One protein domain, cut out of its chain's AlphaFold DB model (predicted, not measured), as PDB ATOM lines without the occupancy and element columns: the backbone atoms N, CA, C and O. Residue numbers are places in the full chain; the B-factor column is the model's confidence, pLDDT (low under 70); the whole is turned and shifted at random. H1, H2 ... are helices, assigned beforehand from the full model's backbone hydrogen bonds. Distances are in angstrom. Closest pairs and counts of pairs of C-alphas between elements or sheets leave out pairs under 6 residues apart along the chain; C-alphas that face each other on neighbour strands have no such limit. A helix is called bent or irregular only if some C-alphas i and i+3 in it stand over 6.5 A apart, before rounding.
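This is residues 232 to 333 of the 525 residues of an uncharacterized protein of Botryotinia narcissicola (UniProt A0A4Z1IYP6). One long helix, H6, forms one side of the domain; three helices lie over it, with H1 crossing it, H4 across its first end and H2 slanting between H1 and H4. Short H3 packs on H6 near its first end, short H5 makes a corner there, and residues 329 to 333 of H6 run on past H1. The printed part has 102 residues with six named helices, H1 to H6 in order, and no named strand: all helix, with mostly crossed packing. It is compact, with a radius of gyration of the C-alphas of 13.1 A and spans of 36 by 31 by 19 A.

The hub is H6, residues 312 to 333, touching five helices. Its residues 324 to 328 touch H1, residues 232 to 245, about perpendicular at 76 degrees; the closest C-alphas, of Arg 242 and Leu 324, are 6.0 A apart. H2, residues 261 to 275, touches H6 at a steep tilt of 64 degrees, the same way, with residues 314 to 318 of H6 alone; the closest C-alphas are Pro 261 and Cys 314, 6.0 A. H4, residues 290 to 302, touches H2, closest at the C-alphas of Ser 262 and Phe 301, 4.8 A. H3, residues 282 to 286, touches H6, closest at the C-alphas of Ile 286 and Arg 316, 5.9 A. H5, residues 305 to 310, only just touches H6, only at the corner, with 3 pairs of C-alphas within 8 A, the closest Gly 308 and Cys 314, 5.8 A. H1 and H4 are apart. Every O i to N i+4 pair is within hydrogen-bond range in H1, H2, H3, H5 and H6; in H4 7 of 9 are.

H6 is 31.6 A long and ends at C-alpha 333 (-38.940, 52.705, 15.340). H1, 19.9 A, begins at C-alpha 232 (-19.716, 38.077, 10.412). H2 is 20.3 A and H4 19.7 A long; H4 is irregular, C-alphas 298 and 301 being 7.6 A apart.

The C-alphas farthest apart, of Cys 302 and Ser 333, are 38.6 A apart. The printed part has no cut. The link from H1 to H2, residues 246 to 260, is long. Confidence is under 70 at residues 246 to 253, 276 and 278 to 279.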
ATOM      1  N   GLN A 232     -19.470  37.298  11.623       89.44
ATOM      2  CA  GLN A 232     -19.716  38.077  10.412       89.44
ATOM      3  C   GLN A 232     -20.673  37.371   9.443       89.44
ATOM      4  O   GLN A 232     -21.572  38.016   8.904       89.44
ATOM      5  N   GLU A 233     -20.505  36.066   9.215       86.44
ATOM      6  CA  GLU A 233     -21.423  35.284   8.378       86.44
ATOM      7  C   GLU A 233     -22.810  35.223   9.016       86.44
ATOM      8  O   GLU A 233     -23.802  35.446   8.331       86.44
ATOM      9  N   THR A 234     -22.878  35.029  10.336       88.31
ATOM     10  CA  THR A 234     -24.145  34.994  11.080       88.31
ATOM     11  C   THR A 234     -24.888  36.314  10.927       88.31
ATOM     12  O   THR A 234     -26.071  36.330  10.587       88.31
ATOM     13  N   LYS A 235     -24.177  37.434  11.099       90.31
ATOM     14  CA  LYS A 235     -24.732  38.773  10.908       90.31
ATOM     15  C   LYS A 235     -25.238  38.988   9.479       90.31
ATOM     16  O   LYS A 235     -26.354  39.466   9.302       90.31
ATOM     17  N   ARG A 236     -24.458  38.592   8.467       88.25
ATOM     18  CA  ARG A 236     -24.839  38.713   7.048       88.25
ATOM     19  C   ARG A 236     -26.082  37.883   6.713       88.25
ATOM     20  O   ARG A 236     -26.974  38.370   6.027       88.25
ATOM     21  N   CYS A 237     -26.147  36.643   7.196       87.00
ATOM     22  CA  CYS A 237     -27.280  35.749   6.961       87.00
ATOM     23  C   CYS A 237     -28.548  36.268   7.675       87.00
ATOM     24  O   CYS A 237     -29.622  36.256   7.078       87.00
ATOM     25  N   ARG A 238     -28.422  36.836   8.888       89.62
ATOM     26  CA  ARG A 238     -29.527  37.527   9.585       89.62
ATOM     27  C   ARG A 238     -30.009  38.783   8.856       89.62
ATOM     28  O   ARG A 238     -31.210  38.976   8.723       89.62
ATOM     29  N   GLU A 239     -29.104  39.624   8.354       88.25
ATOM     30  CA  GLU A 239     -29.460  40.809   7.553       88.25
ATOM     31  C   GLU A 239     -30.275  40.442   6.306       88.25
ATOM     32  O   GLU A 239     -31.272  41.100   6.016       88.25
ATOM     33  N   LYS A 240     -29.908  39.366   5.602       85.62
ATOM     34  CA  LYS A 240     -30.665  38.918   4.428       85.62
ATOM     35  C   LYS A 240     -32.031  38.339   4.801       85.62
ATOM     36  O   LYS A 240     -33.007  38.679   4.145       85.62
ATOM     37  N   LEU A 241     -32.119  37.534   5.864       85.81
ATOM     38  CA  LEU A 241     -33.409  37.030   6.352       85.81
ATOM     39  C   LEU A 241     -34.342  38.156   6.785       85.81
ATOM     40  O   LEU A 241     -35.532  38.101   6.501       85.81
ATOM     41  N   ARG A 242     -33.803  39.212   7.405       85.25
ATOM     42  CA  ARG A 242     -34.575  40.430   7.672       85.25
ATOM     43  C   ARG A 242     -35.080  41.071   6.389       85.25
ATOM     44  O   ARG A 242     -36.242  41.431   6.337       85.25
ATOM     45  N   SER A 243     -34.240  41.188   5.361       83.44
ATOM     46  CA  SER A 243     -34.663  41.735   4.068       83.44
ATOM     47  C   SER A 243     -35.812  40.942   3.439       83.44
ATOM     48  O   SER A 243     -36.679  41.563   2.847       83.44
ATOM     49  N   ILE A 244     -35.824  39.613   3.579       79.75
ATOM     50  CA  ILE A 244     -36.918  38.752   3.098       79.75
ATOM     51  C   ILE A 244     -38.187  38.996   3.934       79.75
ATOM     52  O   ILE A 244     -39.255  39.249   3.398       79.75
ATOM     53  N   LEU A 245     -38.054  39.047   5.264       74.12
ATOM     54  CA  LEU A 245     -39.149  39.371   6.194       74.12
ATOM     55  C   LEU A 245     -39.754  40.771   6.017       74.12
ATOM     56  O   LEU A 245     -40.861  41.025   6.486       74.12
ATOM     57  N   MET A 246     -39.014  41.704   5.423       65.88
ATOM     58  CA  MET A 246     -39.499  43.057   5.152       65.88
ATOM     59  C   MET A 246     -40.430  43.118   3.938       65.88
ATOM     60  O   MET A 246     -41.188  44.078   3.854       65.88
ATOM     61  N   ALA A 247     -40.377  42.129   3.039       67.31
ATOM     62  CA  ALA A 247     -41.268  42.049   1.883       67.31
ATOM     63  C   ALA A 247     -42.683  41.584   2.278       67.31
ATOM     64  O   ALA A 247     -43.664  42.003   1.676       67.31
ATOM     65  N   ASP A 248     -42.816  40.792   3.348       68.50
ATOM     66  CA  ASP A 248     -44.123  40.341   3.825       68.50
ATOM     67  C   ASP A 248     -44.729  41.312   4.860       68.50
ATOM     68  O   ASP A 248     -44.318  41.404   6.027       68.50
ATOM     69  N   GLU A 249     -45.764  42.050   4.448       64.88
ATOM     70  CA  GLU A 249     -46.526  42.921   5.348       64.88
ATOM     71  C   GLU A 249     -47.286  42.127   6.431       64.88
ATOM     72  O   GLU A 249     -47.545  42.641   7.529       64.88
ATOM     73  N   LYS A 250     -47.604  40.847   6.185       64.00
ATOM     74  CA  LYS A 250     -48.378  39.981   7.087       64.00
ATOM     75  C   LYS A 250     -47.469  39.248   8.075       64.00
ATOM     76  O   LYS A 250     -47.508  38.033   8.181       64.00
ATOM     77  N   GLY A 251     -46.712  40.003   8.874       59.06
ATOM     78  CA  GLY A 251     -45.708  39.480   9.816       59.06
ATOM     79  C   GLY A 251     -46.044  38.129  10.484       59.06
ATOM     80  O   GLY A 251     -47.061  37.978  11.172       59.06
ATOM     81  N   SER A 252     -45.132  37.167  10.329       60.44
ATOM     82  CA  SER A 252     -45.263  35.750  10.706       60.44
ATOM     83  C   SER A 252     -45.055  35.449  12.205       60.44
ATOM     84  O   SER A 252     -45.194  34.319  12.671       60.44
ATOM     85  N   GLY A 253     -44.804  36.476  13.026       60.38
ATOM     86  CA  GLY A 253     -44.479  36.350  14.454       60.38
ATOM     87  C   GLY A 253     -45.649  36.427  15.447       60.38
ATOM     88  O   GLY A 253     -45.432  36.834  16.594       60.38
ATOM     89  N   LYS A 254     -46.893  36.109  15.059       75.19
ATOM     90  CA  LYS A 254     -48.037  36.185  15.995       75.19
ATOM     91  C   LYS A 254     -47.918  35.114  17.084       75.19
ATOM     92  O   LYS A 254     -47.697  33.945  16.799       75.19
ATOM     93  N   GLU A 255     -48.125  35.484  18.349       79.81
ATOM     94  CA  GLU A 255     -48.007  34.548  19.489       79.81
ATOM     95  C   GLU A 255     -49.023  33.385  19.411       79.81
ATOM     96  O   GLU A 255     -48.804  32.318  19.984       79.81
ATOM     97  N   GLU A 256     -50.107  33.553  18.649       76.69
ATOM     98  CA  GLU A 256     -51.098  32.510  18.344       76.69
ATOM     99  C   GLU A 256     -50.485  31.316  17.592       76.69
ATOM    100  O   GLU A 256     -50.902  30.176  17.796       76.69
ATOM    101  N   TYR A 257     -49.423  31.558  16.823       76.50
ATOM    102  CA  TYR A 257     -48.719  30.577  15.993       76.50
ATOM    103  C   TYR A 257     -47.553  29.886  16.694       76.50
ATOM    104  O   TYR A 257     -46.848  29.054  16.120       76.50
ATOM    105  N   LYS A 258     -47.377  30.188  17.980       86.94
ATOM    106  CA  LYS A 258     -46.295  29.657  18.791       86.94
ATOM    107  C   LYS A 258     -46.297  28.126  18.800       86.94
ATOM    108  O   LYS A 258     -47.208  27.499  19.356       86.94
ATOM    109  N   TYR A 259     -45.216  27.579  18.245       85.94
ATOM    110  CA  TYR A 259     -44.900  26.152  18.162       85.94
ATOM    111  C   TYR A 259     -45.923  25.312  17.395       85.94
ATOM    112  O   TYR A 259     -46.082  24.136  17.706       85.94
ATOM    113  N   ILE A 260     -46.621  25.893  16.413       90.44
ATOM    114  CA  ILE A 260     -47.403  25.114  15.447       90.44
ATOM    115  C   ILE A 260     -46.428  24.613  14.367       90.44
ATOM    116  O   ILE A 260     -45.966  25.430  13.568       90.44
ATOM    117  N   PRO A 261     -46.072  23.315  14.331       91.62
ATOM    118  CA  PRO A 261     -44.953  22.837  13.514       91.62
ATOM    119  C   PRO A 261     -45.151  23.036  12.021       91.62
ATOM    120  O   PRO A 261     -44.210  23.444  11.355       91.62
ATOM    121  N   SER A 262     -46.366  22.815  11.516       87.88
ATOM    122  CA  SER A 262     -46.707  23.015  10.104       87.88
ATOM    123  C   SER A 262     -46.516  24.462   9.655       87.88
ATOM    124  O   SER A 262     -46.013  24.712   8.566       87.88
ATOM    125  N   LEU A 263     -46.865  25.425  10.509       87.25
ATOM    126  CA  LEU A 263     -46.707  26.837  10.193       87.25
ATOM    127  C   LEU A 263     -45.242  27.266  10.281       87.25
ATOM    128  O   LEU A 263     -44.755  27.959   9.399       87.25
ATOM    129  N   VAL A 264     -44.513  26.786  11.296       90.88
ATOM    130  CA  VAL A 264     -43.058  26.989  11.370       90.88
ATOM    131  C   VAL A 264     -42.388  26.404  10.130       90.88
ATOM    132  O   VAL A 264     -41.599  27.086   9.498       90.88
ATOM    133  N   GLN A 265     -42.720  25.177   9.742       93.62
ATOM    134  CA  GLN A 265     -42.194  24.533   8.541       93.62
ATOM    135  C   GLN A 265     -42.498  25.334   7.271       93.62
ATOM    136  O   GLN A 265     -41.599  25.502   6.456       93.62
ATOM    137  N   PHE A 266     -43.732  25.819   7.106       89.44
ATOM    138  CA  PHE A 266     -44.125  26.638   5.958       89.44
ATOM    139  C   PHE A 266     -43.242  27.884   5.841       89.44
ATOM    140  O   PHE A 266     -42.624  28.100   4.805       89.44
ATOM    141  N   GLU A 267     -43.081  28.620   6.940       89.88
ATOM    142  CA  GLU A 267     -42.192  29.783   7.006       89.88
ATOM    143  C   GLU A 267     -40.743  29.404   6.669       89.88
ATOM    144  O   GLU A 267     -40.107  30.030   5.824       89.88
ATOM    145  N   LEU A 268     -40.216  28.326   7.267       90.50
ATOM    146  CA  LEU A 268     -38.866  27.847   6.960       90.50
ATOM    147  C   LEU A 268     -38.698  27.462   5.488       90.50
ATOM    148  O   LEU A 268     -37.614  27.660   4.946       90.50
ATOM    149  N   GLN A 269     -39.736  26.927   4.846       88.44
ATOM    150  CA  GLN A 269     -39.708  26.572   3.432       88.44
ATOM    151  C   GLN A 269     -39.618  27.817   2.546       88.44
ATOM    152  O   GLN A 269     -38.802  27.822   1.623       88.44
ATOM    153  N   THR A 270     -40.388  28.864   2.858       84.31
ATOM    154  CA  THR A 270     -40.289  30.170   2.189       84.31
ATOM    155  C   THR A 270     -38.861  30.695   2.285       84.31
ATOM    156  O   THR A 270     -38.218  30.931   1.266       84.31
ATOM    157  N   TYR A 271     -38.281  30.721   3.492       84.56
ATOM    158  CA  TYR A 271     -36.895  31.171   3.652       84.56
ATOM    159  C   TYR A 271     -35.888  30.293   2.921       84.56
ATOM    160  O   TYR A 271     -34.932  30.819   2.366       84.56
ATOM    161  N   LEU A 272     -36.039  28.966   2.927       86.62
ATOM    162  CA  LEU A 272     -35.104  28.079   2.232       86.62
ATOM    163  C   LEU A 272     -35.048  28.375   0.736       86.62
ATOM    164  O   LEU A 272     -33.947  28.375   0.183       86.62
ATOM    165  N   ASN A 273     -36.199  28.624   0.109       79.94
ATOM    166  CA  ASN A 273     -36.284  28.920  -1.316       79.94
ATOM    167  C   ASN A 273     -35.493  30.198  -1.644       79.94
ATOM    168  O   ASN A 273     -34.574  30.151  -2.467       79.94
ATOM    169  N   ASP A 274     -35.719  31.270  -0.887       76.31
ATOM    170  CA  ASP A 274     -35.089  32.582  -1.105       76.31
ATOM    171  C   ASP A 274     -33.603  32.608  -0.689       76.31
ATOM    172  O   ASP A 274     -32.796  33.444  -1.114       76.31
ATOM    173  N   PHE A 275     -33.201  31.681   0.186       78.81
ATOM    174  CA  PHE A 275     -31.867  31.636   0.786       78.81
ATOM    175  C   PHE A 275     -30.874  30.733   0.038       78.81
ATOM    176  O   PHE A 275     -29.673  30.758   0.338       78.81
ATOM    177  N   MET A 276     -31.324  29.981  -0.976       68.50
ATOM    178  CA  MET A 276     -30.522  28.995  -1.725       68.50
ATOM    179  C   MET A 276     -29.244  29.551  -2.403       68.50
ATOM    180  O   MET A 276     -28.391  28.775  -2.834       68.50
ATOM    181  N   GLY A 277     -29.035  30.872  -2.448       70.00
ATOM    182  CA  GLY A 277     -27.846  31.510  -3.034       70.00
ATOM    183  C   GLY A 277     -26.690  31.867  -2.080       70.00
ATOM    184  O   GLY A 277     -25.622  32.258  -2.552       70.00
ATOM    185  N   PHE A 278     -26.851  31.776  -0.752       65.25
ATOM    186  CA  PHE A 278     -25.964  32.506   0.177       65.25
ATOM    187  C   PHE A 278     -24.774  31.732   0.754       65.25
ATOM    188  O   PHE A 278     -23.952  32.313   1.466       65.25
ATOM    189  N   GLY A 279     -24.630  30.443   0.441       65.00
ATOM    190  CA  GLY A 279     -23.505  29.616   0.897       65.00
ATOM    191  C   GLY A 279     -23.466  29.350   2.412       65.00
ATOM    192  O   GLY A 279     -22.705  28.484   2.843       65.00
ATOM    193  N   CYS A 280     -24.295  30.033   3.212       77.69
ATOM    194  CA  CYS A 280     -24.614  29.636   4.574       77.69
ATOM    195  C   CYS A 280     -25.742  28.604   4.562       77.69
ATOM    196  O   CYS A 280     -26.680  28.669   3.773       77.69
ATOM    197  N   LYS A 281     -25.618  27.615   5.440       88.44
ATOM    198  CA  LYS A 281     -26.620  26.575   5.617       88.44
ATOM    199  C   LYS A 281     -27.616  27.042   6.667       88.44
ATOM    200  O   LYS A 281     -27.222  27.393   7.775       88.44
ATOM    201  N   PHE A 282     -28.897  27.051   6.326       89.62
ATOM    202  CA  PHE A 282     -29.937  27.606   7.188       89.62
ATOM    203  C   PHE A 282     -30.027  26.902   8.560       89.62
ATOM    204  O   PHE A 282     -30.149  27.553   9.596       89.62
ATOM    205  N   TRP A 283     -29.834  25.581   8.606       93.12
ATOM    206  CA  TRP A 283     -29.782  24.824   9.865       93.12
ATOM    207  C   TRP A 283     -28.604  25.212  10.776       93.12
ATOM    208  O   TRP A 283     -28.748  25.149  11.997       93.12
ATOM    209  N   ASP A 284     -27.477  25.683  10.223       93.31
ATOM    210  CA  ASP A 284     -26.360  26.193  11.031       93.31
ATOM    211  C   ASP A 284     -26.751  27.502  11.739       93.31
ATOM    212  O   ASP A 284     -26.333  27.735  12.873       93.31
ATOM    213  N   LEU A 285     -27.605  28.323  11.112       92.38
ATOM    214  CA  LEU A 285     -28.126  29.560  11.701       92.38
ATOM    215  C   LEU A 285     -29.107  29.290  12.850       92.38
ATOM    216  O   LEU A 285     -29.061  29.967  13.874       92.38
ATOM    217  N   ILE A 286     -29.965  28.276  12.703       94.31
ATOM    218  CA  ILE A 286     -30.849  27.800  13.782       94.31
ATOM    219  C   ILE A 286     -30.028  27.079  14.879       94.31
ATOM    220  O   ILE A 286     -30.438  26.957  16.038       94.31
ATOM    221  N   GLY A 287     -28.832  26.598  14.533       95.19
ATOM    222  CA  GLY A 287     -27.939  25.861  15.422       95.19
ATOM    223  C   GLY A 287     -28.361  24.405  15.638       95.19
ATOM    224  O   GLY A 287     -28.068  23.832  16.693       95.19
ATOM    225  N   VAL A 288     -29.070  23.815  14.675       96.31
ATOM    226  CA  VAL A 288     -29.503  22.410  14.688       96.31
ATOM    227  C   VAL A 288     -28.698  21.597  13.681       96.31
ATOM    228  O   VAL A 288     -28.040  22.149  12.800       96.31
ATOM    229  N   SER A 289     -28.687  20.270  13.826       95.88
ATOM    230  CA  SER A 289     -28.033  19.436  12.819       95.88
ATOM    231  C   SER A 289     -28.868  19.410  11.538       95.88
ATOM    232  O   SER A 289     -30.094  19.482  11.594       95.88
ATOM    233  N   GLN A 290     -28.208  19.266  10.384       94.38
ATOM    234  CA  GLN A 290     -28.899  19.126   9.097       94.38
ATOM    235  C   GLN A 290     -29.913  17.979   9.128       94.38
ATOM    236  O   GLN A 290     -31.029  18.129   8.658       94.38
ATOM    237  N   LYS A 291     -29.542  16.852   9.744       95.75
ATOM    238  CA  LYS A 291     -30.423  15.691   9.851       95.75
ATOM    239  C   LYS A 291     -31.695  16.013  10.639       95.75
ATOM    240  O   LYS A 291     -32.775  15.679  10.179       95.75
ATOM    241  N   ASP A 292     -31.568  16.655  11.800       96.38
ATOM    242  CA  ASP A 292     -32.740  16.994  12.617       96.38
ATOM    243  C   ASP A 292     -33.644  17.989  11.884       96.38
ATOM    244  O   ASP A 292     -34.866  17.912  11.986       96.38
ATOM    245  N   PHE A 293     -33.035  18.915  11.136       96.44
ATOM    246  CA  PHE A 293     -33.751  19.863  10.296       96.44
ATOM    247  C   PHE A 293     -34.531  19.160   9.181       96.44
ATOM    248  O   PHE A 293     -35.731  19.383   9.060       96.44
ATOM    249  N   ASP A 294     -33.887  18.275   8.418       93.81
ATOM    250  CA  ASP A 294     -34.531  17.515   7.344       93.81
ATOM    251  C   ASP A 294     -35.650  16.607   7.899       93.81
ATOM    252  O   ASP A 294     -36.761  16.590   7.365       93.81
ATOM    253  N   ASP A 295     -35.403  15.917   9.020       96.06
ATOM    254  CA  ASP A 295     -36.401  15.083   9.708       96.06
ATOM    255  C   ASP A 295     -37.602  15.930  10.182       96.06
ATOM    256  O   ASP A 295     -38.755  15.500  10.070       96.06
ATOM    257  N   PHE A 296     -37.366  17.154  10.673       97.00
ATOM    258  CA  PHE A 296     -38.427  18.103  11.020       97.00
ATOM    259  C   PHE A 296     -39.211  18.556   9.784       97.00
ATOM    260  O   PHE A 296     -40.438  18.477   9.794       97.00
ATOM    261  N   MET A 297     -38.530  18.957   8.706       94.12
ATOM    262  CA  MET A 297     -39.181  19.395   7.465       94.12
ATOM    263  C   MET A 297     -40.043  18.295   6.835       94.12
ATOM    264  O   MET A 297     -41.009  18.605   6.151       94.12
ATOM    265  N   LEU A 298     -39.744  17.016   7.073       92.06
ATOM    266  CA  LEU A 298     -40.575  15.904   6.603       92.06
ATOM    267  C   LEU A 298     -41.745  15.574   7.540       92.06
ATOM    268  O   LEU A 298     -42.794  15.131   7.076       92.06
ATOM    269  N   SER A 299     -41.579  15.752   8.852       92.75
ATOM    270  CA  SER A 299     -42.552  15.293   9.857       92.75
ATOM    271  C   SER A 299     -43.495  16.376  10.384       92.75
ATOM    272  O   SER A 299     -44.546  16.034  10.926       92.75
ATOM    273  N   ALA A 300     -43.169  17.659  10.209       91.25
ATOM    274  CA  ALA A 300     -43.861  18.782  10.841       91.25
ATOM    275  C   ALA A 300     -45.376  18.852  10.561       91.25
ATOM    276  O   ALA A 300     -46.134  19.200  11.465       91.25
ATOM    277  N   PHE A 301     -45.854  18.437   9.383       85.56
ATOM    278  CA  PHE A 301     -47.296  18.374   9.081       85.56
ATOM    279  C   PHE A 301     -48.090  17.414   9.974       85.56
ATOM    280  O   PHE A 301     -49.284  17.615  10.187       85.56
ATOM    281  N   CYS A 302     -47.438  16.379  10.501       85.69
ATOM    282  CA  CYS A 302     -48.070  15.379  11.355       85.69
ATOM    283  C   CYS A 302     -47.910  15.691  12.848       85.69
ATOM    284  O   CYS A 302     -48.412  14.933  13.676       85.69
ATOM    285  N   MET A 303     -47.197  16.765  13.205       89.50
ATOM    286  CA  MET A 303     -46.906  17.090  14.596       89.50
ATOM    287  C   MET A 303     -48.011  17.951  15.207       89.50
ATOM    288  O   MET A 303     -48.382  19.005  14.687       89.50
ATOM    289  N   SER A 304     -48.489  17.532  16.373       91.75
ATOM    290  CA  SER A 304     -49.318  18.369  17.240       91.75
ATOM    291  C   SER A 304     -48.544  19.586  17.761       91.75
ATOM    292  O   SER A 304     -47.311  19.649  17.728       91.75
ATOM    293  N   ARG A 305     -49.272  20.563  18.306       89.06
ATOM    294  CA  ARG A 305     -48.674  21.742  18.948       89.06
ATOM    295  C   ARG A 305     -47.803  21.355  20.146       89.06
ATOM    296  O   ARG A 305     -46.745  21.943  20.371       89.06
ATOM    297  N   GLU A 306     -48.232  20.360  20.914       92.25
ATOM    298  CA  GLU A 306     -47.504  19.842  22.066       92.25
ATOM    299  C   GLU A 306     -46.184  19.204  21.626       92.25
ATOM    300  O   GLU A 306     -45.135  19.545  22.172       92.25
ATOM    301  N   GLU A 307     -46.204  18.355  20.596       91.25
ATOM    302  CA  GLU A 307     -44.991  17.764  20.015       91.25
ATOM    303  C   GLU A 307     -44.070  18.833  19.420       91.25
ATOM    304  O   GLU A 307     -42.858  18.795  19.636       91.25
ATOM    305  N   GLY A 308     -44.641  19.840  18.756       90.56
ATOM    306  CA  GLY A 308     -43.927  21.020  18.277       90.56
ATOM    307  C   GLY A 308     -43.166  21.750  19.373       90.56
ATOM    308  O   GLY A 308     -41.988  22.064  19.224       90.56
ATOM    309  N   SER A 309     -43.815  21.950  20.520       91.38
ATOM    310  CA  SER A 309     -43.200  22.587  21.687       91.38
ATOM    311  C   SER A 309     -42.069  21.765  22.315       91.38
ATOM    312  O   SER A 309     -41.262  22.316  23.061       91.38
ATOM    313  N   GLN A 310     -41.991  20.460  22.040       94.44
ATOM    314  CA  GLN A 310     -40.898  19.598  22.498       94.44
ATOM    315  C   GLN A 310     -39.812  19.403  21.431       94.44
ATOM    316  O   GLN A 310     -38.702  18.988  21.763       94.44
ATOM    317  N   ASN A 311     -40.099  19.719  20.166       96.69
ATOM    318  CA  ASN A 311     -39.147  19.600  19.073       96.69
ATOM    319  C   ASN A 311     -38.161  20.781  19.067       96.69
ATOM    320  O   ASN A 311     -38.546  21.949  18.986       96.69
ATOM    321  N   GLU A 312     -36.868  20.465  19.127       96.75
ATOM    322  CA  GLU A 312     -35.800  21.467  19.192       96.75
ATOM    323  C   GLU A 312     -35.726  22.335  17.927       96.75
ATOM    324  O   GLU A 312     -35.533  23.547  18.029       96.75
ATOM    325  N   VAL A 313     -35.924  21.745  16.743       97.12
ATOM    326  CA  VAL A 313     -35.909  22.474  15.466       97.12
ATOM    327  C   VAL A 313     -37.074  23.448  15.408       97.12
ATOM    328  O   VAL A 313     -36.856  24.626  15.128       97.12
ATOM    329  N   CYS A 314     -38.283  23.000  15.754       96.19
ATOM    330  CA  CYS A 314     -39.467  23.858  15.786       96.19
ATOM    331  C   CYS A 314     -39.275  25.049  16.734       96.19
ATOM    332  O   CYS A 314     -39.564  26.191  16.376       96.19
ATOM    333  N   ARG A 315     -38.768  24.791  17.945       96.19
ATOM    334  CA  ARG A 315     -38.549  25.828  18.955       96.19
ATOM    335  C   ARG A 315     -37.515  26.855  18.527       96.19
ATOM    336  O   ARG A 315     -37.793  28.048  18.598       96.19
ATOM    337  N   ARG A 316     -36.338  26.403  18.087       96.56
ATOM    338  CA  ARG A 316     -35.262  27.317  17.696       96.56
ATOM    339  C   ARG A 316     -35.590  28.100  16.438       96.56
ATOM    340  O   ARG A 316     -35.244  29.273  16.361       96.56
ATOM    341  N   SER A 317     -36.284  27.474  15.493       95.12
ATOM    342  CA  SER A 317     -36.777  28.160  14.300       95.12
ATOM    343  C   SER A 317     -37.765  29.257  14.686       95.12
ATOM    344  O   SER A 317     -37.596  30.397  14.278       95.12
ATOM    345  N   TRP A 318     -38.728  28.960  15.566       93.94
ATOM    346  CA  TRP A 318     -39.665  29.967  16.069       93.94
ATOM    347  C   TRP A 318     -38.976  31.119  16.815       93.94
ATOM    348  O   TRP A 318     -39.326  32.285  16.627       93.94
ATOM    349  N   ASP A 319     -37.990  30.815  17.661       94.31
ATOM    350  CA  ASP A 319     -37.245  31.846  18.383       94.31
ATOM    351  C   ASP A 319     -36.437  32.739  17.426       94.31
ATOM    352  O   ASP A 319     -36.446  33.957  17.605       94.31
ATOM    353  N   LEU A 320     -35.834  32.167  16.375       93.69
ATOM    354  CA  LEU A 320     -35.169  32.924  15.309       93.69
ATOM    355  C   LEU A 320     -36.153  33.852  14.579       93.69
ATOM    356  O   LEU A 320     -35.867  35.039  14.438       93.69
ATOM    357  N   LEU A 321     -37.322  33.347  14.167       91.19
ATOM    358  CA  LEU A 321     -38.348  34.150  13.487       91.19
ATOM    359  C   LEU A 321     -38.820  35.320  14.355       91.19
ATOM    360  O   LEU A 321     -38.909  36.456  13.889       91.19
ATOM    361  N   ARG A 322     -39.050  35.083  15.652       91.50
ATOM    362  CA  ARG A 322     -39.422  36.159  16.583       91.50
ATOM    363  C   ARG A 322     -38.306  37.168  16.813       91.50
ATOM    364  O   ARG A 322     -38.605  38.344  17.013       91.50
ATOM    365  N   GLU A 323     -37.052  36.728  16.843       93.06
ATOM    366  CA  GLU A 323     -35.907  37.629  16.971       93.06
ATOM    367  C   GLU A 323     -35.816  38.554  15.753       93.06
ATOM    368  O   GLU A 323     -35.760  39.770  15.923       93.06
ATOM    369  N   LEU A 324     -35.929  38.002  14.541       89.50
ATOM    370  CA  LEU A 324     -35.927  38.774  13.297       89.50
ATOM    371  C   LEU A 324     -37.106  39.763  13.228       89.50
ATOM    372  O   LEU A 324     -36.920  40.928  12.883       89.50
ATOM    373  N   GLU A 325     -38.303  39.340  13.642       88.31
ATOM    374  CA  GLU A 325     -39.501  40.190  13.695       88.31
ATOM    375  C   GLU A 325     -39.395  41.313  14.744       88.31
ATOM    376  O   GLU A 325     -39.977  42.393  14.604       88.31
ATOM    377  N   LYS A 326     -38.668  41.074  15.839       90.81
ATOM    378  CA  LYS A 326     -38.385  42.108  16.837       90.81
ATOM    379  C   LYS A 326     -37.375  43.119  16.297       90.81
ATOM    380  O   LYS A 326     -37.619  44.317  16.413       90.81
ATOM    381  N   GLU A 327     -36.291  42.645  15.683       89.75
ATOM    382  CA  GLU A 327     -35.300  43.508  15.033       89.75
ATOM    383  C   GLU A 327     -35.958  44.398  13.964       89.75
ATOM    384  O   GLU A 327     -35.697  45.600  13.929       89.75
ATOM    385  N   ARG A 328     -36.900  43.847  13.181       86.06
ATOM    386  CA  ARG A 328     -37.731  44.592  12.219       86.06
ATOM    387  C   ARG A 328     -38.465  45.775  12.860       86.06
ATOM    388  O   ARG A 328     -38.420  46.898  12.355       86.06
ATOM    389  N   ARG A 329     -39.133  45.541  13.994       85.62
ATOM    390  CA  ARG A 329     -39.880  46.578  14.729       85.62
ATOM    391  C   ARG A 329     -38.966  47.642  15.340       85.62
ATOM    392  O   ARG A 329     -39.306  48.826  15.309       85.62
ATOM    393  N   ASP A 330     -37.815  47.235  15.866       89.75
ATOM    394  CA  ASP A 330     -36.840  48.150  16.462       89.75
ATOM    395  C   ASP A 330     -36.206  49.066  15.388       89.75
ATOM    396  O   ASP A 330     -36.069  50.275  15.602       89.75
ATOM    397  N   GLU A 331     -35.910  48.534  14.196       85.44
ATOM    398  CA  GLU A 331     -35.413  49.309  13.049       85.44
ATOM    399  C   GLU A 331     -36.443  50.332  12.552       85.44
ATOM    400  O   GLU A 331     -36.114  51.518  12.416       85.44
ATOM    401  N   ALA A 332     -37.702  49.915  12.376       84.25
ATOM    402  CA  ALA A 332     -38.796  50.805  11.986       84.25
ATOM    403  C   ALA A 332     -38.996  51.954  12.994       84.25
ATOM    404  O   ALA A 332     -39.192  53.108  12.605       84.25
ATOM    405  N   SER A 333     -38.863  51.676  14.297       84.06
ATOM    406  CA  SER A 333     -38.940  52.705  15.340       84.06
ATOM    407  C   SER A 333     -37.741  53.663  15.341       84.06
ATOM    408  O   SER A 333     -37.875  54.803  15.799       84.06
TER     409      SER A 333